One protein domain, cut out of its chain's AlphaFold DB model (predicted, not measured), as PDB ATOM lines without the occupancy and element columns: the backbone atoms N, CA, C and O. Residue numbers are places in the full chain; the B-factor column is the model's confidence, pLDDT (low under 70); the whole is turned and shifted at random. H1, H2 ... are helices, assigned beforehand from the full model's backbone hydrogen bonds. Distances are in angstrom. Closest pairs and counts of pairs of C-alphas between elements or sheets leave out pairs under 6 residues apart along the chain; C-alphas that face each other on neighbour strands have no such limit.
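What this domain is: This is residues 126 to 275 of the 330 residues of an uncharacterized protein of Prolixibacteraceae bacterium WC007 (UniProt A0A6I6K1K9). H4 and the long H5 form a hairpin that opens as a narrow V, and H2 fits between its open arms, making a three-helix up-and-down bundle. H1 runs loosely along the outside of H5, near it but not clearly touching, and short H3 makes a corner with the end of H2 and packs on residues 209 to 213 of H4. The end of H5, residues 269 to 274, sticks out with Arg 275. The 150 printed residues hold five named helices, H1 to H5 in order, and no named strand: all helix. The outline is flat, 55 by 46 by 20 A, and only just loose, close to compact, with a radius of gyration of the C-alphas of 18.1 A.

How they stand to each other: H1, residues 126 to 156, is close to but not clearly touching H5, residues 237 to 274; the closest C-alphas, Phe 153 and Tyr 239, are 7.7 A apart. H2, residues 168 to 186, touches H5 at a steep tilt of 39 degrees, the same way, closest at the C-alphas of Gly 181 and Val 259, 4.0 A; H5 does this with residues 250 to 263 alone. H3, residues 188 to 196, touches H2 only at the corner, C-alphas 184 and 191 being closest at 5.3 A. H4, residues 208 to 234, touches H2 at a shallow tilt of 17 degrees, opposite ways, closest at C-alphas 176 and 216, 5.0 A. In H1, H2, H3 and H4 every O i to N i+4 pair is within hydrogen-bond range; in H5, 31 of 34 are.

Where its parts are: H1 begins at C-alpha 126 (-16.024, 56.990, 34.442) and is 44.4 A long. H4 measures 38.4 A. H5, 55.0 A, ends at C-alpha 274 (-0.754, 53.027, 27.681).

The domain as a whole: The C-alphas farthest apart, of Arg 158 and Arg 275, are 57.5 A apart. The printed part has no cut. The links H1 to H2 and H3 to H4 are long. Confidence is under 70 in 49 residues, among them 185 to 210 and 262 to 275.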
ATOM      1  N   TRP A 126     -15.179  56.810  33.256       67.62
ATOM      2  CA  TRP A 126     -16.024  56.990  34.442       67.62
ATOM      3  C   TRP A 126     -17.239  56.046  34.456       67.62
ATOM      4  O   TRP A 126     -17.601  55.529  35.512       67.62
ATOM      5  N   ALA A 127     -17.834  55.756  33.294       65.25
ATOM      6  CA  ALA A 127     -18.982  54.859  33.183       65.25
ATOM      7  C   ALA A 127     -18.578  53.410  33.494       65.25
ATOM      8  O   ALA A 127     -19.308  52.688  34.170       65.25
ATOM      9  N   ILE A 128     -17.364  53.018  33.093       60.56
ATOM     10  CA  ILE A 128     -16.772  51.721  33.443       60.56
ATOM     11  C   ILE A 128     -16.635  51.598  34.968       60.56
ATOM     12  O   ILE A 128     -17.054  50.595  35.542       60.56
ATOM     13  N   VAL A 129     -16.116  52.630  35.643       66.00
ATOM     14  CA  VAL A 129     -15.961  52.635  37.110       66.00
ATOM     15  C   VAL A 129     -17.310  52.499  37.824       66.00
ATOM     16  O   VAL A 129     -17.417  51.716  38.767       66.00
ATOM     17  N   ILE A 130     -18.356  53.193  37.363       71.12
ATOM     18  CA  ILE A 130     -19.699  53.119  37.965       71.12
ATOM     19  C   ILE A 130     -20.332  51.738  37.774       71.12
ATOM     20  O   ILE A 130     -20.874  51.182  38.731       71.12
ATOM     21  N   ILE A 131     -20.234  51.153  36.576       68.50
ATOM     22  CA  ILE A 131     -20.736  49.795  36.310       68.50
ATOM     23  C   ILE A 131     -20.068  48.793  37.263       68.50
ATOM     24  O   ILE A 131     -20.747  47.950  37.848       68.50
ATOM     25  N   TRP A 132     -18.761  48.924  37.502       62.25
ATOM     26  CA  TRP A 132     -18.024  48.044  38.412       62.25
ATOM     27  C   TRP A 132     -18.278  48.309  39.890       62.25
ATOM     28  O   TRP A 132     -18.375  47.349  40.652       62.25
ATOM     29  N   ALA A 133     -18.461  49.562  40.305       72.19
ATOM     30  CA  ALA A 133     -18.964  49.869  41.641       72.19
ATOM     31  C   ALA A 133     -20.347  49.230  41.850       72.19
ATOM     32  O   ALA A 133     -20.605  48.651  42.905       72.19
ATOM     33  N   GLY A 134     -21.196  49.234  40.815       72.12
ATOM     34  CA  GLY A 134     -22.480  48.537  40.786       72.12
ATOM     35  C   GLY A 134     -22.345  47.017  40.913       72.12
ATOM     36  O   GLY A 134     -22.996  46.418  41.769       72.12
ATOM     37  N   ILE A 135     -21.467  46.386  40.129       71.19
ATOM     38  CA  ILE A 135     -21.202  44.939  40.203       71.19
ATOM     39  C   ILE A 135     -20.608  44.566  41.568       71.19
ATOM     40  O   ILE A 135     -21.098  43.644  42.216       71.19
ATOM     41  N   GLY A 136     -19.607  45.301  42.056       73.81
ATOM     42  CA  GLY A 136     -19.004  45.103  43.376       73.81
ATOM     43  C   GLY A 136     -20.023  45.260  44.507       73.81
ATOM     44  O   GLY A 136     -20.087  44.425  45.410       73.81
ATOM     45  N   TYR A 137     -20.888  46.270  44.420       76.56
ATOM     46  CA  TYR A 137     -21.991  46.471  45.356       76.56
ATOM     47  C   TYR A 137     -23.006  45.324  45.313       76.56
ATOM     48  O   TYR A 137     -23.439  44.843  46.366       76.56
ATOM     49  N   LEU A 138     -23.365  44.846  44.117       73.50
ATOM     50  CA  LEU A 138     -24.230  43.680  43.940       73.50
ATOM     51  C   LEU A 138     -23.595  42.434  44.562       73.50
ATOM     52  O   LEU A 138     -24.261  41.757  45.342       73.50
ATOM     53  N   LEU A 139     -22.313  42.171  44.309       77.44
ATOM     54  CA  LEU A 139     -21.579  41.034  44.875       77.44
ATOM     55  C   LEU A 139     -21.486  41.109  46.395       77.44
ATOM     56  O   LEU A 139     -21.697  40.103  47.071       77.44
ATOM     57  N   TYR A 140     -21.230  42.294  46.947       81.56
ATOM     58  CA  TYR A 140     -21.245  42.516  48.387       81.56
ATOM     59  C   TYR A 140     -22.643  42.286  48.980       81.56
ATOM     60  O   TYR A 140     -22.787  41.621  50.010       81.56
ATOM     61  N   ARG A 141     -23.705  42.766  48.317       80.75
ATOM     62  CA  ARG A 141     -25.090  42.483  48.727       80.75
ATOM     63  C   ARG A 141     -25.414  40.994  48.651       80.75
ATOM     64  O   ARG A 141     -26.060  40.488  49.570       80.75
ATOM     65  N   PHE A 142     -24.976  40.295  47.606       78.50
ATOM     66  CA  PHE A 142     -25.145  38.849  47.457       78.50
ATOM     67  C   PHE A 142     -24.413  38.088  48.562       78.50
ATOM     68  O   PHE A 142     -25.027  37.255  49.225       78.50
ATOM     69  N   TRP A 143     -23.164  38.455  48.853       81.88
ATOM     70  CA  TRP A 143     -22.382  37.912  49.963       81.88
ATOM     71  C   TRP A 143     -23.103  38.109  51.299       81.88
ATOM     72  O   TRP A 143     -23.361  37.154  52.029       81.88
ATOM     73  N   LYS A 144     -23.539  39.338  51.603       83.81
ATOM     74  CA  LYS A 144     -24.281  39.650  52.835       83.81
ATOM     75  C   LYS A 144     -25.596  38.866  52.935       83.81
ATOM     76  O   LYS A 144     -25.947  38.387  54.016       83.81
ATOM     77  N   ARG A 145     -26.323  38.709  51.822       84.56
ATOM     78  CA  ARG A 145     -27.547  37.895  51.761       84.56
ATOM     79  C   ARG A 145     -27.251  36.418  51.988       84.56
ATOM     80  O   ARG A 145     -27.987  35.797  52.749       84.56
ATOM     81  N   TYR A 146     -26.172  35.878  51.423       84.62
ATOM     82  CA  TYR A 146     -25.761  34.493  51.642       84.62
ATOM     83  C   TYR A 146     -25.583  34.177  53.134       84.62
ATOM     84  O   TYR A 146     -26.193  33.227  53.615       84.62
ATOM     85  N   TYR A 147     -24.880  35.008  53.913       84.19
ATOM     86  CA  TYR A 147     -24.754  34.778  55.366       84.19
ATOM     87  C   TYR A 147     -26.097  34.812  56.097       84.19
ATOM     88  O   TYR A 147     -26.303  34.072  57.063       84.19
ATOM     89  N   LYS A 148     -27.026  35.668  55.655       85.12
ATOM     90  CA  LYS A 148     -28.384  35.706  56.210       85.12
ATOM     91  C   LYS A 148     -29.134  34.407  55.894       85.12
ATOM     92  O   LYS A 148     -29.782  33.866  56.789       85.12
ATOM     93  N   PHE A 149     -28.997  33.888  54.673       85.00
ATOM     94  CA  PHE A 149     -29.573  32.609  54.259       85.00
ATOM     95  C   PHE A 149     -28.943  31.417  54.987       85.00
ATOM     96  O   PHE A 149     -29.683  30.604  55.528       85.00
ATOM     97  N   ASP A 150     -27.615  31.334  55.099       84.69
ATOM     98  CA  ASP A 150     -26.936  30.246  55.818       84.69
ATOM     99  C   ASP A 150     -27.350  30.214  57.299       84.69
ATOM    100  O   ASP A 150     -27.696  29.157  57.829       84.69
ATOM    101  N   ARG A 151     -27.445  31.381  57.954       85.38
ATOM    102  CA  ARG A 151     -27.994  31.482  59.319       85.38
ATOM    103  C   ARG A 151     -29.451  31.036  59.396       85.38
ATOM    104  O   ARG A 151     -29.827  30.378  60.363       85.38
ATOM    105  N   TRP A 152     -30.277  31.407  58.418       86.62
ATOM    106  CA  TRP A 152     -31.680  30.998  58.370       86.62
ATOM    107  C   TRP A 152     -31.822  29.480  58.201       86.62
ATOM    108  O   TRP A 152     -32.589  28.866  58.940       86.62
ATOM    109  N   PHE A 153     -31.025  28.860  57.325       84.94
ATOM    110  CA  PHE A 153     -30.980  27.406  57.153       84.94
ATOM    111  C   PHE A 153     -30.518  26.693  58.425       84.94
ATOM    112  O   PHE A 153     -31.186  25.758  58.861       84.94
ATOM    113  N   CYS A 154     -29.452  27.170  59.079       83.75
ATOM    114  CA  CYS A 154     -28.978  26.594  60.342       83.75
ATOM    115  C   CYS A 154     -30.051  26.648  61.443       83.75
ATOM    116  O   CYS A 154     -30.228  25.677  62.177       83.75
ATOM    117  N   LYS A 155     -30.806  27.755  61.533       83.81
ATOM    118  CA  LYS A 155     -31.928  27.887  62.477       83.81
ATOM    119  C   LYS A 155     -33.083  26.947  62.128       83.81
ATOM    120  O   LYS A 155     -33.598  26.259  63.004       83.81
ATOM    121  N   LYS A 156     -33.493  26.910  60.857       82.44
ATOM    122  CA  LYS A 156     -34.686  26.174  60.412       82.44
ATOM    123  C   LYS A 156     -34.480  24.662  60.401       82.44
ATOM    124  O   LYS A 156     -35.384  23.929  60.780       82.44
ATOM    125  N   ALA A 157     -33.282  24.203  60.053       76.19
ATOM    126  CA  ALA A 157     -32.921  22.792  60.109       76.19
ATOM    127  C   ALA A 157     -32.678  22.285  61.547       76.19
ATOM    128  O   ALA A 157     -32.377  21.108  61.721       76.19
ATOM    129  N   ARG A 158     -32.774  23.159  62.570       71.56
ATOM    130  CA  ARG A 158     -32.460  22.877  63.988       71.56
ATOM    131  C   ARG A 158     -31.095  22.207  64.193       71.56
ATOM    132  O   ARG A 158     -30.849  21.536  65.192       71.56
ATOM    133  N   THR A 159     -30.181  22.392  63.250       64.81
ATOM    134  CA  THR A 159     -28.837  21.834  63.327       64.81
ATOM    135  C   THR A 159     -28.045  22.627  64.359       64.81
ATOM    136  O   THR A 159     -27.931  23.842  64.225       64.81
ATOM    137  N   ARG A 160     -27.405  21.966  65.336       65.62
ATOM    138  CA  ARG A 160     -26.434  22.618  66.250       65.62
ATOM    139  C   ARG A 160     -25.174  23.138  65.530       65.62
ATOM    140  O   ARG A 160     -24.263  23.667  66.163       65.62
ATOM    141  N   LYS A 161     -25.088  22.968  64.205       71.50
ATOM    142  CA  LYS A 161     -23.941  23.375  63.397       71.50
ATOM    143  C   LYS A 161     -23.904  24.893  63.229       71.50
ATOM    144  O   LYS A 161     -24.917  25.546  62.994       71.50
ATOM    145  N   ARG A 162     -22.696  25.446  63.353       74.69
ATOM    146  CA  ARG A 162     -22.445  26.880  63.197       74.69
ATOM    147  C   ARG A 162     -22.553  27.293  61.719       74.69
ATOM    148  O   ARG A 162     -22.315  26.459  60.835       74.69
ATOM    149  N   PRO A 163     -22.884  28.568  61.444       75.88
ATOM    150  CA  PRO A 163     -22.809  29.129  60.102       75.88
ATOM    151  C   PRO A 163     -21.398  28.991  59.525       75.88
ATOM    152  O   PRO A 163     -20.419  29.068  60.276       75.88
ATOM    153  N   ILE A 164     -21.283  28.827  58.208       77.44
ATOM    154  CA  ILE A 164     -19.982  28.848  57.530       77.44
ATOM    155  C   ILE A 164     -19.446  30.277  57.638       77.44
ATOM    156  O   ILE A 164     -19.974  31.187  57.007       77.44
ATOM    157  N   LYS A 165     -18.429  30.479  58.485       68.25
ATOM    158  CA  LYS A 165     -17.793  31.791  58.694       68.25
ATOM    159  C   LYS A 165     -16.942  32.228  57.506       68.25
ATOM    160  O   LYS A 165     -16.809  33.424  57.290       68.25
ATOM    161  N   ASP A 166     -16.384  31.268  56.774       77.25
ATOM    162  CA  ASP A 166     -15.614  31.527  55.569       77.25
ATOM    163  C   ASP A 166     -16.169  30.690  54.417       77.25
ATOM    164  O   ASP A 166     -15.997  29.469  54.376       77.25
ATOM    165  N   ALA A 167     -16.904  31.340  53.513       80.44
ATOM    166  CA  ALA A 167     -17.481  30.718  52.326       80.44
ATOM    167  C   ALA A 167     -16.382  30.444  51.285       80.44
ATOM    168  O   ALA A 167     -16.339  31.053  50.217       80.44
ATOM    169  N   TRP A 168     -15.467  29.536  51.634       85.25
ATOM    170  CA  TRP A 168     -14.270  29.189  50.871       85.25
ATOM    171  C   TRP A 168     -14.594  28.856  49.407       85.25
ATOM    172  O   TRP A 168     -13.898  29.312  48.503       85.25
ATOM    173  N   PHE A 169     -15.709  28.163  49.158       85.00
ATOM    174  CA  PHE A 169     -16.157  27.789  47.816       85.00
ATOM    175  C   PHE A 169     -16.486  29.004  46.940       85.00
ATOM    176  O   PHE A 169     -16.233  28.973  45.739       85.00
ATOM    177  N   ILE A 170     -16.977  30.105  47.523       85.31
ATOM    178  CA  ILE A 170     -17.224  31.352  46.790       85.31
ATOM    179  C   ILE A 170     -15.893  31.957  46.342       85.31
ATOM    180  O   ILE A 170     -15.729  32.276  45.166       85.31
ATOM    181  N   LYS A 171     -14.920  32.069  47.258       84.94
ATOM    182  CA  LYS A 171     -13.588  32.625  46.957       84.94
ATOM    183  C   LYS A 171     -12.886  31.830  45.856       84.94
ATOM    184  O   LYS A 171     -12.380  32.414  44.902       84.94
ATOM    185  N   LEU A 172     -12.893  30.501  45.969       85.31
ATOM    186  CA  LEU A 172     -12.244  29.637  44.988       85.31
ATOM    187  C   LEU A 172     -12.980  29.619  43.638       85.31
ATOM    188  O   LEU A 172     -12.323  29.550  42.603       85.31
ATOM    189  N   SER A 173     -14.313  29.756  43.624       87.06
ATOM    190  CA  SER A 173     -15.082  29.879  42.374       87.06
ATOM    191  C   SER A 173     -14.713  31.146  41.600       87.06
ATOM    192  O   SER A 173     -14.513  31.081  40.389       87.06
ATOM    193  N   ILE A 174     -14.556  32.283  42.293       85.25
ATOM    194  CA  ILE A 174     -14.079  33.529  41.670       85.25
ATOM    195  C   ILE A 174     -12.678  33.323  41.095       85.25
ATOM    196  O   ILE A 174     -12.440  33.689  39.951       85.25
ATOM    197  N   LEU A 175     -11.760  32.724  41.862       81.88
ATOM    198  CA  LEU A 175     -10.380  32.505  41.423       81.88
ATOM    199  C   LEU A 175     -10.309  31.629  40.164       81.88
ATOM    200  O   LEU A 175      -9.622  31.988  39.211       81.88
ATOM    201  N   ALA A 176     -11.058  30.523  40.132       83.25
ATOM    202  CA  ALA A 176     -11.160  29.664  38.952       83.25
ATOM    203  C   ALA A 176     -11.707  30.432  37.735       83.25
ATOM    204  O   ALA A 176     -11.176  30.312  36.630       83.25
ATOM    205  N   GLY A 177     -12.719  31.279  37.953       81.81
ATOM    206  CA  GLY A 177     -13.251  32.168  36.925       81.81
ATOM    207  C   GLY A 177     -12.212  33.168  36.412       81.81
ATOM    208  O   GLY A 177     -12.053  33.309  35.204       81.81
ATOM    209  N   VAL A 178     -11.456  33.814  37.307       81.50
ATOM    210  CA  VAL A 178     -10.405  34.784  36.945       81.50
ATOM    211  C   VAL A 178      -9.314  34.136  36.093       81.50
ATOM    212  O   VAL A 178      -8.858  34.726  35.117       81.50
ATOM    213  N   ILE A 179      -8.915  32.904  36.422       79.19
ATOM    214  CA  ILE A 179      -7.934  32.153  35.629       79.19
ATOM    215  C   ILE A 179      -8.471  31.913  34.213       79.19
ATOM    216  O   ILE A 179      -7.778  32.200  33.240       79.19
ATOM    217  N   LEU A 180      -9.718  31.453  34.073       79.00
ATOM    218  CA  LEU A 180     -10.325  31.220  32.757       79.00
ATOM    219  C   LEU A 180     -10.517  32.499  31.951       79.00
ATOM    220  O   LEU A 180     -10.238  32.514  30.753       79.00
ATOM    221  N   GLY A 181     -10.957  33.580  32.590       74.31
ATOM    222  CA  GLY A 181     -11.077  34.862  31.913       74.31
ATOM    223  C   GLY A 181      -9.718  35.437  31.513       74.31
ATOM    224  O   GLY A 181      -9.619  36.050  30.456       74.31
ATOM    225  N   ALA A 182      -8.645  35.178  32.269       71.75
ATOM    226  CA  ALA A 182      -7.291  35.521  31.842       71.75
ATOM    227  C   ALA A 182      -6.885  34.750  30.573       71.75
ATOM    228  O   ALA A 182      -6.335  35.347  29.646       71.75
ATOM    229  N   VAL A 183      -7.212  33.456  30.472       71.56
ATOM    230  CA  VAL A 183      -6.949  32.676  29.247       71.56
ATOM    231  C   VAL A 183      -7.772  33.183  28.061       71.56
ATOM    232  O   VAL A 183      -7.219  33.345  26.974       71.56
ATOM    233  N   LEU A 184      -9.054  33.518  28.263       71.19
ATOM    234  CA  LEU A 184      -9.900  34.140  27.234       71.19
ATOM    235  C   LEU A 184      -9.263  35.406  26.636       71.19
ATOM    236  O   LEU A 184      -9.495  35.718  25.471       71.19
ATOM    237  N   LEU A 185      -8.453  36.125  27.409       65.25
ATOM    238  CA  LEU A 185      -7.799  37.353  26.965       65.25
ATOM    239  C   LEU A 185      -6.462  37.086  26.284       65.25
ATOM    240  O   LEU A 185      -6.256  37.518  25.154       65.25
ATOM    241  N   PHE A 186      -5.556  36.373  26.956       62.16
ATOM    242  CA  PHE A 186      -4.191  36.158  26.461       62.16
ATOM    243  C   PHE A 186      -4.120  35.134  25.329       62.16
ATOM    244  O   PHE A 186      -3.246  35.212  24.468       62.16
ATOM    245  N   ALA A 187      -5.049  34.185  25.312       63.41
ATOM    246  CA  ALA A 187      -5.101  33.100  24.350       63.41
ATOM    247  C   ALA A 187      -6.541  32.905  23.856       63.41
ATOM    248  O   ALA A 187      -7.058  31.794  23.814       63.41
ATOM    249  N   ARG A 188      -7.197  34.001  23.448       59.75
ATOM    250  CA  ARG A 188      -8.597  34.026  22.978       59.75
ATOM    251  C   ARG A 188      -8.933  32.937  21.957       59.75
ATOM    252  O   ARG A 188      -9.998  32.329  22.010       59.75
ATOM    253  N   HIS A 189      -8.016  32.703  21.022       57.72
ATOM    254  CA  HIS A 189      -8.150  31.670  19.998       57.72
ATOM    255  C   HIS A 189      -8.119  30.259  20.601       57.72
ATOM    256  O   HIS A 189      -8.953  29.438  20.230       57.72
ATOM    257  N   GLU A 190      -7.227  30.004  21.563       63.22
ATOM    258  CA  GLU A 190      -7.178  28.741  22.309       63.22
ATOM    259  C   GLU A 190      -8.436  28.577  23.175       63.22
ATOM    260  O   GLU A 190      -9.014  27.503  23.196       63.22
ATOM    261  N   PHE A 191      -8.946  29.643  23.805       64.06
ATOM    262  CA  PHE A 191     -10.166  29.588  24.620       64.06
ATOM    263  C   PHE A 191     -11.415  29.201  23.815       64.06
ATOM    264  O   PHE A 191     -12.168  28.311  24.212       64.06
ATOM    265  N   TYR A 192     -11.656  29.838  22.662       63.16
ATOM    266  CA  TYR A 192     -12.799  29.469  21.817       63.16
ATOM    267  C   TYR A 192     -12.644  28.081  21.208       63.16
ATOM    268  O   TYR A 192     -13.636  27.361  21.081       63.16
ATOM    269  N   TRP A 193     -11.420  27.697  20.846       63.16
ATOM    270  CA  TRP A 193     -11.142  26.342  20.392       63.16
ATOM    271  C   TRP A 193     -11.421  25.320  21.501       63.16
ATOM    272  O   TRP A 193     -12.127  24.340  21.275       63.16
ATOM    273  N   PHE A 194     -10.965  25.593  22.723       66.12
ATOM    274  CA  PHE A 194     -11.179  24.757  23.896       66.12
ATOM    275  C   PHE A 194     -12.670  24.544  24.195       66.12
ATOM    276  O   PHE A 194     -13.104  23.415  24.417       66.12
ATOM    277  N   LEU A 195     -13.479  25.608  24.125       67.50
ATOM    278  CA  LEU A 195     -14.931  25.508  24.299       67.50
ATOM    279  C   LEU A 195     -15.614  24.659  23.216       67.50
ATOM    280  O   LEU A 195     -16.633  24.031  23.493       67.50
ATOM    281  N   GLN A 196     -15.094  24.663  21.985       64.19
ATOM    282  CA  GLN A 196     -15.706  23.954  20.857       64.19
ATOM    283  C   GLN A 196     -15.250  22.495  20.733       64.19
ATOM    284  O   GLN A 196     -16.066  21.633  20.416       64.19
ATOM    285  N   GLU A 197     -13.964  22.225  20.946       61.66
ATOM    286  CA  GLU A 197     -13.326  20.930  20.666       61.66
ATOM    287  C   GLU A 197     -12.514  20.408  21.870       61.66
ATOM    288  O   GLU A 197     -12.402  19.198  22.056       61.66
ATOM    289  N   GLY A 198     -11.989  21.291  22.729       58.84
ATOM    290  CA  GLY A 198     -11.140  20.922  23.872       58.84
ATOM    291  C   GLY A 198     -11.817  20.001  24.890       58.84
ATOM    292  O   GLY A 198     -11.171  19.086  25.394       58.84
ATOM    293  N   PHE A 199     -13.128  20.158  25.118       58.84
ATOM    294  CA  PHE A 199     -13.911  19.251  25.974       58.84
ATOM    295  C   PHE A 199     -13.953  17.799  25.470       58.84
ATOM    296  O   PHE A 199     -14.131  16.886  26.271       58.84
ATOM    297  N   GLN A 200     -13.798  17.577  24.159       58.00
ATOM    298  CA  GLN A 200     -13.866  16.245  23.544       58.00
ATOM    299  C   GLN A 200     -12.508  15.534  23.524       58.00
ATOM    300  O   GLN A 200     -12.445  14.326  23.315       58.00
ATOM    301  N   VAL A 201     -11.414  16.270  23.738       53.75
ATOM    302  CA  VAL A 201     -10.045  15.765  23.592       53.75
ATOM    303  C   VAL A 201      -9.351  15.811  24.951       53.75
ATOM    304  O   VAL A 201      -8.517  16.674  25.220       53.75
ATOM    305  N   TRP A 202      -9.701  14.874  25.833       50.44
ATOM    306  CA  TRP A 202      -8.988  14.695  27.099       50.44
ATOM    307  C   TRP A 202      -7.654  13.973  26.849       50.44
ATOM    308  O   TRP A 202      -7.621  12.914  26.226       50.44
ATOM    309  N   GLY A 203      -6.544  14.548  27.313       47.00
ATOM    310  CA  GLY A 203      -5.269  13.832  27.469       47.00
ATOM    311  C   GLY A 203      -4.333  13.720  26.255       47.00
ATOM    312  O   GLY A 203      -3.205  13.278  26.438       47.00
ATOM    313  N   ASN A 204      -4.712  14.161  25.049       46.03
ATOM    314  CA  ASN A 204      -3.869  14.004  23.844       46.03
ATOM    315  C   ASN A 204      -3.216  15.298  23.322       46.03
ATOM    316  O   ASN A 204      -2.781  15.351  22.169       46.03
ATOM    317  N   TYR A 205      -3.130  16.348  24.147       51.16
ATOM    318  CA  TYR A 205      -2.563  17.627  23.719       51.16
ATOM    319  C   TYR A 205      -1.663  18.298  24.775       51.16
ATOM    320  O   TYR A 205      -2.100  18.527  25.903       51.16
ATOM    321  N   PRO A 206      -0.406  18.647  24.436       51.59
ATOM    322  CA  PRO A 206       0.537  19.281  25.352       51.59
ATOM    323  C   PRO A 206       0.568  20.815  25.194       51.59
ATOM    324  O   PRO A 206       1.645  21.410  25.210       51.59
ATOM    325  N   ASN A 207      -0.577  21.493  25.023       64.06
ATOM    326  CA  ASN A 207      -0.606  22.959  25.112       64.06
ATOM    327  C   ASN A 207      -0.847  23.393  26.560       64.06
ATOM    328  O   ASN A 207      -1.826  22.998  27.192       64.06
ATOM    329  N   LYS A 208       0.045  24.239  27.083       69.06
ATOM    330  CA  LYS A 208      -0.023  24.758  28.455       69.06
ATOM    331  C   LYS A 208      -1.349  25.478  28.731       69.06
ATOM    332  O   LYS A 208      -1.865  25.370  29.838       69.06
ATOM    333  N   TRP A 209      -1.925  26.157  27.736       67.50
ATOM    334  CA  TRP A 209      -3.200  26.868  27.882       67.50
ATOM    335  C   TRP A 209      -4.386  25.935  28.133       67.50
ATOM    336  O   TRP A 209      -5.217  26.233  28.989       67.50
ATOM    337  N   ASP A 210      -4.428  24.782  27.471       67.00
ATOM    338  CA  ASP A 210      -5.515  23.817  27.649       67.00
ATOM    339  C   ASP A 210      -5.435  23.118  29.000       67.00
ATOM    340  O   ASP A 210      -6.463  22.918  29.637       67.00
ATOM    341  N   TRP A 211      -4.226  22.835  29.494       76.19
ATOM    342  CA  TRP A 211      -4.033  22.346  30.863       76.19
ATOM    343  C   TRP A 211      -4.463  23.369  31.914       76.19
ATOM    344  O   TRP A 211      -5.052  22.990  32.923       76.19
ATOM    345  N   ILE A 212      -4.226  24.663  31.676       78.94
ATOM    346  CA  ILE A 212      -4.700  25.736  32.563       78.94
ATOM    347  C   ILE A 212      -6.233  25.819  32.541       78.94
ATOM    348  O   ILE A 212      -6.847  25.915  33.603       78.94
ATOM    349  N   MET A 213      -6.867  25.741  31.365       80.06
ATOM    350  CA  MET A 213      -8.332  25.783  31.243       80.06
ATOM    351  C   MET A 213      -8.999  24.540  31.838       80.06
ATOM    352  O   MET A 213      -9.941  24.676  32.622       80.06
ATOM    353  N   TRP A 214      -8.476  23.344  31.549       80.94
ATOM    354  CA  TRP A 214      -8.898  22.096  32.189       80.94
ATOM    355  C   TRP A 214      -8.698  22.147  33.699       80.94
ATOM    356  O   TRP A 214      -9.613  21.797  34.437       80.94
ATOM    357  N   GLY A 215      -7.544  22.620  34.167       81.88
ATOM    358  CA  GLY A 215      -7.240  22.751  35.588       81.88
ATOM    359  C   GLY A 215      -8.212  23.686  36.306       81.88
ATOM    360  O   GLY A 215      -8.742  23.330  37.356       81.88
ATOM    361  N   ALA A 216      -8.514  24.846  35.719       82.94
ATOM    362  CA  ALA A 216      -9.458  25.808  36.279       82.94
ATOM    363  C   ALA A 216     -10.902  25.275  36.301       82.94
ATOM    364  O   ALA A 216     -11.595  25.413  37.310       82.94
ATOM    365  N   LEU A 217     -11.351  24.624  35.222       82.56
ATOM    366  CA  LEU A 217     -12.684  24.017  35.151       82.56
ATOM    367  C   LEU A 217     -12.829  22.827  36.098       82.56
ATOM    368  O   LEU A 217     -13.824  22.725  36.811       82.56
ATOM    369  N   PHE A 218     -11.834  21.945  36.137       85.00
ATOM    370  CA  PHE A 218     -11.836  20.790  37.024       85.00
ATOM    371  C   PHE A 218     -11.801  21.226  38.489       85.00
ATOM    372  O   PHE A 218     -12.588  20.729  39.291       85.00
ATOM    373  N   ALA A 219     -10.975  22.220  38.831       85.25
ATOM    374  CA  ALA A 219     -10.982  22.822  40.158       85.25
ATOM    375  C   ALA A 219     -12.369  23.374  40.514       85.25
ATOM    376  O   ALA A 219     -12.871  23.074  41.594       85.25
ATOM    377  N   PHE A 220     -13.026  24.110  39.609       87.12
ATOM    378  CA  PHE A 220     -14.392  24.598  39.831       87.12
ATOM    379  C   PHE A 220     -15.390  23.456  40.080       87.12
ATOM    380  O   PHE A 220     -16.162  23.519  41.038       87.12
ATOM    381  N   ILE A 221     -15.335  22.381  39.288       86.50
ATOM    382  CA  ILE A 221     -16.184  21.195  39.477       86.50
ATOM    383  C   ILE A 221     -15.945  20.572  40.859       86.50
ATOM    384  O   ILE A 221     -16.904  20.322  41.589       86.50
ATOM    385  N   VAL A 222     -14.685  20.369  41.253       87.75
ATOM    386  CA  VAL A 222     -14.330  19.818  42.571       87.75
ATOM    387  C   VAL A 222     -14.831  20.722  43.699       87.75
ATOM    388  O   VAL A 222     -15.417  20.227  44.660       87.75
ATOM    389  N   ILE A 223     -14.675  22.044  43.574       88.44
ATOM    390  CA  ILE A 223     -15.177  23.020  44.553       88.44
ATOM    391  C   ILE A 223     -16.692  22.875  44.733       88.44
ATOM    392  O   ILE A 223     -17.165  22.789  45.869       88.44
ATOM    393  N   VAL A 224     -17.450  22.805  43.633       88.12
ATOM    394  CA  VAL A 224     -18.910  22.643  43.676       88.12
ATOM    395  C   VAL A 224     -19.294  21.299  44.286       88.12
ATOM    396  O   VAL A 224     -20.147  21.266  45.171       88.12
ATOM    397  N   LEU A 225     -18.650  20.200  43.884       89.69
ATOM    398  CA  LEU A 225     -18.931  18.866  44.423       89.69
ATOM    399  C   LEU A 225     -18.684  18.793  45.931       89.69
ATOM    400  O   LEU A 225     -19.535  18.294  46.668       89.69
ATOM    401  N   VAL A 226     -17.565  19.338  46.410       89.50
ATOM    402  CA  VAL A 226     -17.247  19.373  47.844       89.50
ATOM    403  C   VAL A 226     -18.240  20.260  48.597       89.50
ATOM    404  O   VAL A 226     -18.693  19.884  49.678       89.50
ATOM    405  N   ALA A 227     -18.642  21.403  48.037       87.81
ATOM    406  CA  ALA A 227     -19.626  22.283  48.663       87.81
ATOM    407  C   ALA A 227     -21.031  21.639  48.725       87.81
ATOM    408  O   ALA A 227     -21.735  21.754  49.735       87.81
ATOM    409  N   VAL A 228     -21.421  20.884  47.693       89.62
ATOM    410  CA  VAL A 228     -22.648  20.072  47.683       89.62
ATOM    411  C   VAL A 228     -22.556  18.948  48.717       89.62
ATOM    412  O   VAL A 228     -23.431  18.842  49.573       89.62
ATOM    413  N   ALA A 229     -21.475  18.167  48.744       88.88
ATOM    414  CA  ALA A 229     -21.278  17.109  49.741       88.88
ATOM    415  C   ALA A 229     -21.297  17.660  51.181       88.88
ATOM    416  O   ALA A 229     -21.927  17.089  52.078       88.88
ATOM    417  N   GLN A 230     -20.690  18.830  51.402       89.06
ATOM    418  CA  GLN A 230     -20.742  19.540  52.680       89.06
ATOM    419  C   GLN A 230     -22.178  19.925  53.076       89.06
ATOM    420  O   GLN A 230     -22.504  19.971  54.260       89.06
ATOM    421  N   SER A 231     -23.061  20.171  52.113       88.56
ATOM    422  CA  SER A 231     -24.473  20.467  52.374       88.56
ATOM    423  C   SER A 231     -25.205  19.251  52.953       88.56
ATOM    424  O   SER A 231     -25.949  19.393  53.926       88.56
ATOM    425  N   PHE A 232     -24.929  18.051  52.429       88.19
ATOM    426  CA  PHE A 232     -25.489  16.784  52.925       88.19
ATOM    427  C   PHE A 232     -24.907  16.350  54.272       88.19
ATOM    428  O   PHE A 232     -25.615  15.767  55.085       88.19
ATOM    429  N   SER A 233     -23.651  16.694  54.568       86.88
ATOM    430  CA  SER A 233     -23.085  16.448  55.901       86.88
ATOM    431  C   SER A 233     -23.607  17.429  56.957       86.88
ATOM    432  O   SER A 233     -23.471  17.186  58.161       86.88
ATOM    433  N   ARG A 234     -24.177  18.570  56.544       82.81
ATOM    434  CA  ARG A 234     -24.651  19.622  57.454       82.81
ATOM    435  C   ARG A 234     -26.138  19.550  57.752       82.81
ATOM    436  O   ARG A 234     -26.503  19.821  58.894       82.81
ATOM    437  N   PHE A 235     -26.963  19.215  56.770       86.94
ATOM    438  CA  PHE A 235     -28.416  19.285  56.878       86.94
ATOM    439  C   PHE A 235     -29.070  17.933  56.585       86.94
ATOM    440  O   PHE A 235     -28.494  17.088  55.909       86.94
ATOM    441  N   SER A 236     -30.302  17.732  57.059       85.94
ATOM    442  CA  SER A 236     -31.097  16.571  56.643       85.94
ATOM    443  C   SER A 236     -31.422  16.645  55.148       85.94
ATOM    444  O   SER A 236     -31.482  17.739  54.582       85.94
ATOM    445  N   ALA A 237     -31.665  15.495  54.511       87.81
ATOM    446  CA  ALA A 237     -31.773  15.361  53.053       87.81
ATOM    447  C   ALA A 237     -32.650  16.436  52.378       87.81
ATOM    448  O   ALA A 237     -32.228  17.054  51.403       87.81
ATOM    449  N   LYS A 238     -33.830  16.741  52.942       88.38
ATOM    450  CA  LYS A 238     -34.747  17.767  52.406       88.38
ATOM    451  C   LYS A 238     -34.101  19.159  52.337       88.38
ATOM    452  O   LYS A 238     -34.203  19.838  51.320       88.38
ATOM    453  N   TYR A 239     -33.422  19.587  53.402       86.31
ATOM    454  CA  TYR A 239     -32.752  20.892  53.448       86.31
ATOM    455  C   TYR A 239     -31.413  20.880  52.708       86.31
ATOM    456  O   TYR A 239     -31.045  21.896  52.123       86.31
ATOM    457  N   ALA A 240     -30.713  19.744  52.698       87.88
ATOM    458  CA  ALA A 240     -29.453  19.572  51.987       87.88
ATOM    459  C   ALA A 240     -29.620  19.751  50.474       87.88
ATOM    460  O   ALA A 240     -28.807  20.442  49.869       87.88
ATOM    461  N   VAL A 241     -30.689  19.215  49.872       89.81
ATOM    462  CA  VAL A 241     -30.979  19.391  48.436       89.81
ATOM    463  C   VAL A 241     -31.197  20.867  48.095       89.81
ATOM    464  O   VAL A 241     -30.543  21.399  47.201       89.81
ATOM    465  N   ILE A 242     -32.058  21.561  48.847       89.38
ATOM    466  CA  ILE A 242     -32.360  22.982  48.603       89.38
ATOM    467  C   ILE A 242     -31.104  23.842  48.800       89.38
ATOM    468  O   ILE A 242     -30.820  24.736  48.003       89.38
ATOM    469  N   TYR A 243     -30.327  23.562  49.847       88.75
ATOM    470  CA  TYR A 243     -29.094  24.289  50.118       88.75
ATOM    471  C   TYR A 243     -28.024  24.014  49.048       88.75
ATOM    472  O   TYR A 243     -27.350  24.944  48.619       88.75
ATOM    473  N   SER A 244     -27.917  22.778  48.551       90.25
ATOM    474  CA  SER A 244     -26.998  22.410  47.463       90.25
ATOM    475  C   SER A 244     -27.310  23.162  46.171       90.25
ATOM    476  O   SER A 244     -26.395  23.672  45.531       90.25
ATOM    477  N   LEU A 245     -28.593  23.302  45.814       89.62
ATOM    478  CA  LEU A 245     -29.013  24.110  44.663       89.62
ATOM    479  C   LEU A 245     -28.602  25.576  44.827       89.62
ATOM    480  O   LEU A 245     -28.080  26.187  43.896       89.62
ATOM    481  N   LEU A 246     -28.788  26.133  46.025       88.31
ATOM    482  CA  LEU A 246     -28.384  27.503  46.331       88.31
ATOM    483  C   LEU A 246     -26.860  27.678  46.240       88.31
ATOM    484  O   LEU A 246     -26.395  28.646  45.640       88.31
ATOM    485  N   VAL A 247     -26.082  26.739  46.781       89.31
ATOM    486  CA  VAL A 247     -24.614  26.724  46.679       89.31
ATOM    487  C   VAL A 247     -24.163  26.649  45.224       89.31
ATOM    488  O   VAL A 247     -23.245  27.374  44.842       89.31
ATOM    489  N   LEU A 248     -24.817  25.827  44.403       88.62
ATOM    490  CA  LEU A 248     -24.498  25.676  42.986       88.62
ATOM    491  C   LEU A 248     -24.758  26.980  42.225       88.62
ATOM    492  O   LEU A 248     -23.860  27.482  41.556       88.62
ATOM    493  N   VAL A 249     -25.940  27.583  42.395       87.50
ATOM    494  CA  VAL A 249     -26.278  28.873  41.769       87.50
ATOM    495  C   VAL A 249     -25.283  29.958  42.175       87.50
ATOM    496  O   VAL A 249     -24.772  30.678  41.319       87.50
ATOM    497  N   ILE A 250     -24.966  30.059  43.467       87.44
ATOM    498  CA  ILE A 250     -24.015  31.052  43.972       87.44
ATOM    499  C   ILE A 250     -22.627  30.821  43.373       87.44
ATOM    500  O   ILE A 250     -22.039  31.756  42.837       87.44
ATOM    501  N   SER A 251     -22.118  29.590  43.414       86.88
ATOM    502  CA  SER A 251     -20.787  29.259  42.890       86.88
ATOM    503  C   SER A 251     -20.679  29.594  41.401       86.88
ATOM    504  O   SER A 251     -19.715  30.235  40.990       86.88
ATOM    505  N   THR A 252     -21.707  29.271  40.610       84.00
ATOM    506  CA  THR A 252     -21.773  29.601  39.179       84.00
ATOM    507  C   THR A 252     -21.795  31.108  38.924       84.00
ATOM    508  O   THR A 252     -21.047  31.588  38.077       84.00
ATOM    509  N   ILE A 253     -22.598  31.880  39.668       86.25
ATOM    510  CA  ILE A 253     -22.631  33.348  39.534       86.25
ATOM    511  C   ILE A 253     -21.246  33.940  39.813       86.25
ATOM    512  O   ILE A 253     -20.745  34.746  39.032       86.25
ATOM    513  N   TYR A 254     -20.605  33.524  40.906       86.25
ATOM    514  CA  TYR A 254     -19.288  34.032  41.287       86.25
ATOM    515  C   TYR A 254     -18.174  33.591  40.334       86.25
ATOM    516  O   TYR A 254     -17.245  34.357  40.093       86.25
ATOM    517  N   PHE A 255     -18.285  32.404  39.741       85.44
ATOM    518  CA  PHE A 255     -17.395  31.947  38.681       85.44
ATOM    519  C   PHE A 255     -17.519  32.802  37.412       85.44
ATOM    520  O   PHE A 255     -16.511  33.298  36.911       85.44
ATOM    521  N   ILE A 256     -18.744  33.055  36.934       82.06
ATOM    522  CA  ILE A 256     -18.999  33.924  35.768       82.06
ATOM    523  C   ILE A 256     -18.450  35.332  36.018       82.06
ATOM    524  O   ILE A 256     -17.801  35.920  35.157       82.06
ATOM    525  N   VAL A 257     -18.672  35.858  37.221       81.69
ATOM    526  CA  VAL A 257     -18.139  37.154  37.650       81.69
ATOM    527  C   VAL A 257     -16.611  37.151  37.699       81.69
ATOM    528  O   VAL A 257     -15.987  38.141  37.335       81.69
ATOM    529  N   GLY A 258     -15.991  36.045  38.115       79.38
ATOM    530  CA  GLY A 258     -14.542  35.871  38.038       79.38
ATOM    531  C   GLY A 258     -14.036  36.009  36.602       79.38
ATOM    532  O   GLY A 258     -13.132  36.803  36.356       79.38
ATOM    533  N   VAL A 259     -14.673  35.316  35.649       78.69
ATOM    534  CA  VAL A 259     -14.327  35.395  34.218       78.69
ATOM    535  C   VAL A 259     -14.418  36.837  33.717       78.69
ATOM    536  O   VAL A 259     -13.476  37.323  33.083       78.69
ATOM    537  N   THR A 260     -15.503  37.549  34.038       74.31
ATOM    538  CA  THR A 260     -15.677  38.942  33.608       74.31
ATOM    539  C   THR A 260     -14.679  39.886  34.275       74.31
ATOM    540  O   THR A 260     -14.127  40.734  33.586       74.31
ATOM    541  N   LEU A 261     -14.357  39.722  35.562       73.50
ATOM    542  CA  LEU A 261     -13.371  40.556  36.269       73.50
ATOM    543  C   LEU A 261     -11.992  40.549  35.596       73.50
ATOM    544  O   LEU A 261     -11.385  41.607  35.422       73.50
ATOM    545  N   SER A 262     -11.510  39.382  35.166       66.38
ATOM    546  CA  SER A 262     -10.222  39.246  34.464       66.38
ATOM    547  C   SER A 262     -10.137  40.103  33.199       66.38
ATOM    548  O   SER A 262      -9.102  40.723  32.952       66.38
ATOM    549  N   VAL A 263     -11.233  40.192  32.432       62.84
ATOM    550  CA  VAL A 263     -11.329  41.016  31.209       62.84
ATOM    551  C   VAL A 263     -11.067  42.485  31.516       62.84
ATOM    552  O   VAL A 263     -10.365  43.165  30.772       62.84
ATOM    553  N   PHE A 264     -11.548  42.967  32.657       61.56
ATOM    554  CA  PHE A 264     -11.455  44.376  33.014       61.56
ATOM    555  C   PHE A 264     -10.168  44.756  33.736       61.56
ATOM    556  O   PHE A 264      -9.669  45.853  33.497       61.56
ATOM    557  N   ILE A 265      -9.581  43.868  34.549       65.19
ATOM    558  CA  ILE A 265      -8.255  44.107  35.150       65.19
ATOM    559  C   ILE A 265      -7.227  44.403  34.051       65.19
ATOM    560  O   ILE A 265      -6.399  45.297  34.205       65.19
ATOM    561  N   LEU A 266      -7.330  43.722  32.909       57.19
ATOM    562  CA  LEU A 266      -6.475  43.958  31.750       57.19
ATOM    563  C   LEU A 266      -6.826  45.217  30.959       57.19
ATOM    564  O   LEU A 266      -5.906  45.893  30.519       57.19
ATOM    565  N   ILE A 267      -8.105  45.577  30.815       57.69
ATOM    566  CA  ILE A 267      -8.494  46.876  30.232       57.69
ATOM    567  C   ILE A 267      -7.919  48.020  31.078       57.69
ATOM    568  O   ILE A 267      -7.329  48.952  30.541       57.69
ATOM    569  N   ILE A 268      -8.019  47.928  32.406       55.69
ATOM    570  CA  ILE A 268      -7.441  48.914  33.325       55.69
ATOM    571  C   ILE A 268      -5.914  48.894  33.231       55.69
ATOM    572  O   ILE A 268      -5.305  49.958  33.143       55.69
ATOM    573  N   TYR A 269      -5.285  47.717  33.203       54.31
ATOM    574  CA  TYR A 269      -3.838  47.580  33.025       54.31
ATOM    575  C   TYR A 269      -3.369  48.209  31.705       54.31
ATOM    576  O   TYR A 269      -2.425  48.992  31.701       54.31
ATOM    577  N   ALA A 270      -4.079  47.951  30.606       53.44
ATOM    578  CA  ALA A 270      -3.806  48.517  29.292       53.44
ATOM    579  C   ALA A 270      -3.988  50.040  29.284       53.44
ATOM    580  O   ALA A 270      -3.105  50.735  28.808       53.44
ATOM    581  N   ILE A 271      -5.060  50.585  29.870       52.62
ATOM    582  CA  ILE A 271      -5.285  52.041  29.948       52.62
ATOM    583  C   ILE A 271      -4.236  52.725  30.840       52.62
ATOM    584  O   ILE A 271      -3.730  53.795  30.501       52.62
ATOM    585  N   THR A 272      -3.890  52.121  31.978       48.91
ATOM    586  CA  THR A 272      -2.908  52.679  32.925       48.91
ATOM    587  C   THR A 272      -1.480  52.609  32.390       48.91
ATOM    588  O   THR A 272      -0.717  53.546  32.607       48.91
ATOM    589  N   HIS A 273      -1.121  51.559  31.647       45.28
ATOM    590  CA  HIS A 273       0.214  51.414  31.060       45.28
ATOM    591  C   HIS A 273       0.341  52.071  29.678       45.28
ATOM    592  O   HIS A 273       1.426  52.545  29.355       45.28
ATOM    593  N   ALA A 274      -0.741  52.215  28.905       42.56
ATOM    594  CA  ALA A 274      -0.754  53.027  27.681       42.56
ATOM    595  C   ALA A 274      -0.621  54.530  27.983       42.56
ATOM    596  O   ALA A 274      -0.047  55.269  27.191       42.56
ATOM    597  N   ARG A 275      -1.078  54.986  29.159       36.38
ATOM    598  CA  ARG A 275      -0.795  56.343  29.662       36.38
ATOM    599  C   ARG A 275       0.616  56.509  30.238       36.38
ATOM    600  O   ARG A 275       1.050  57.639  30.434       36.38
TER     601      ARG A 275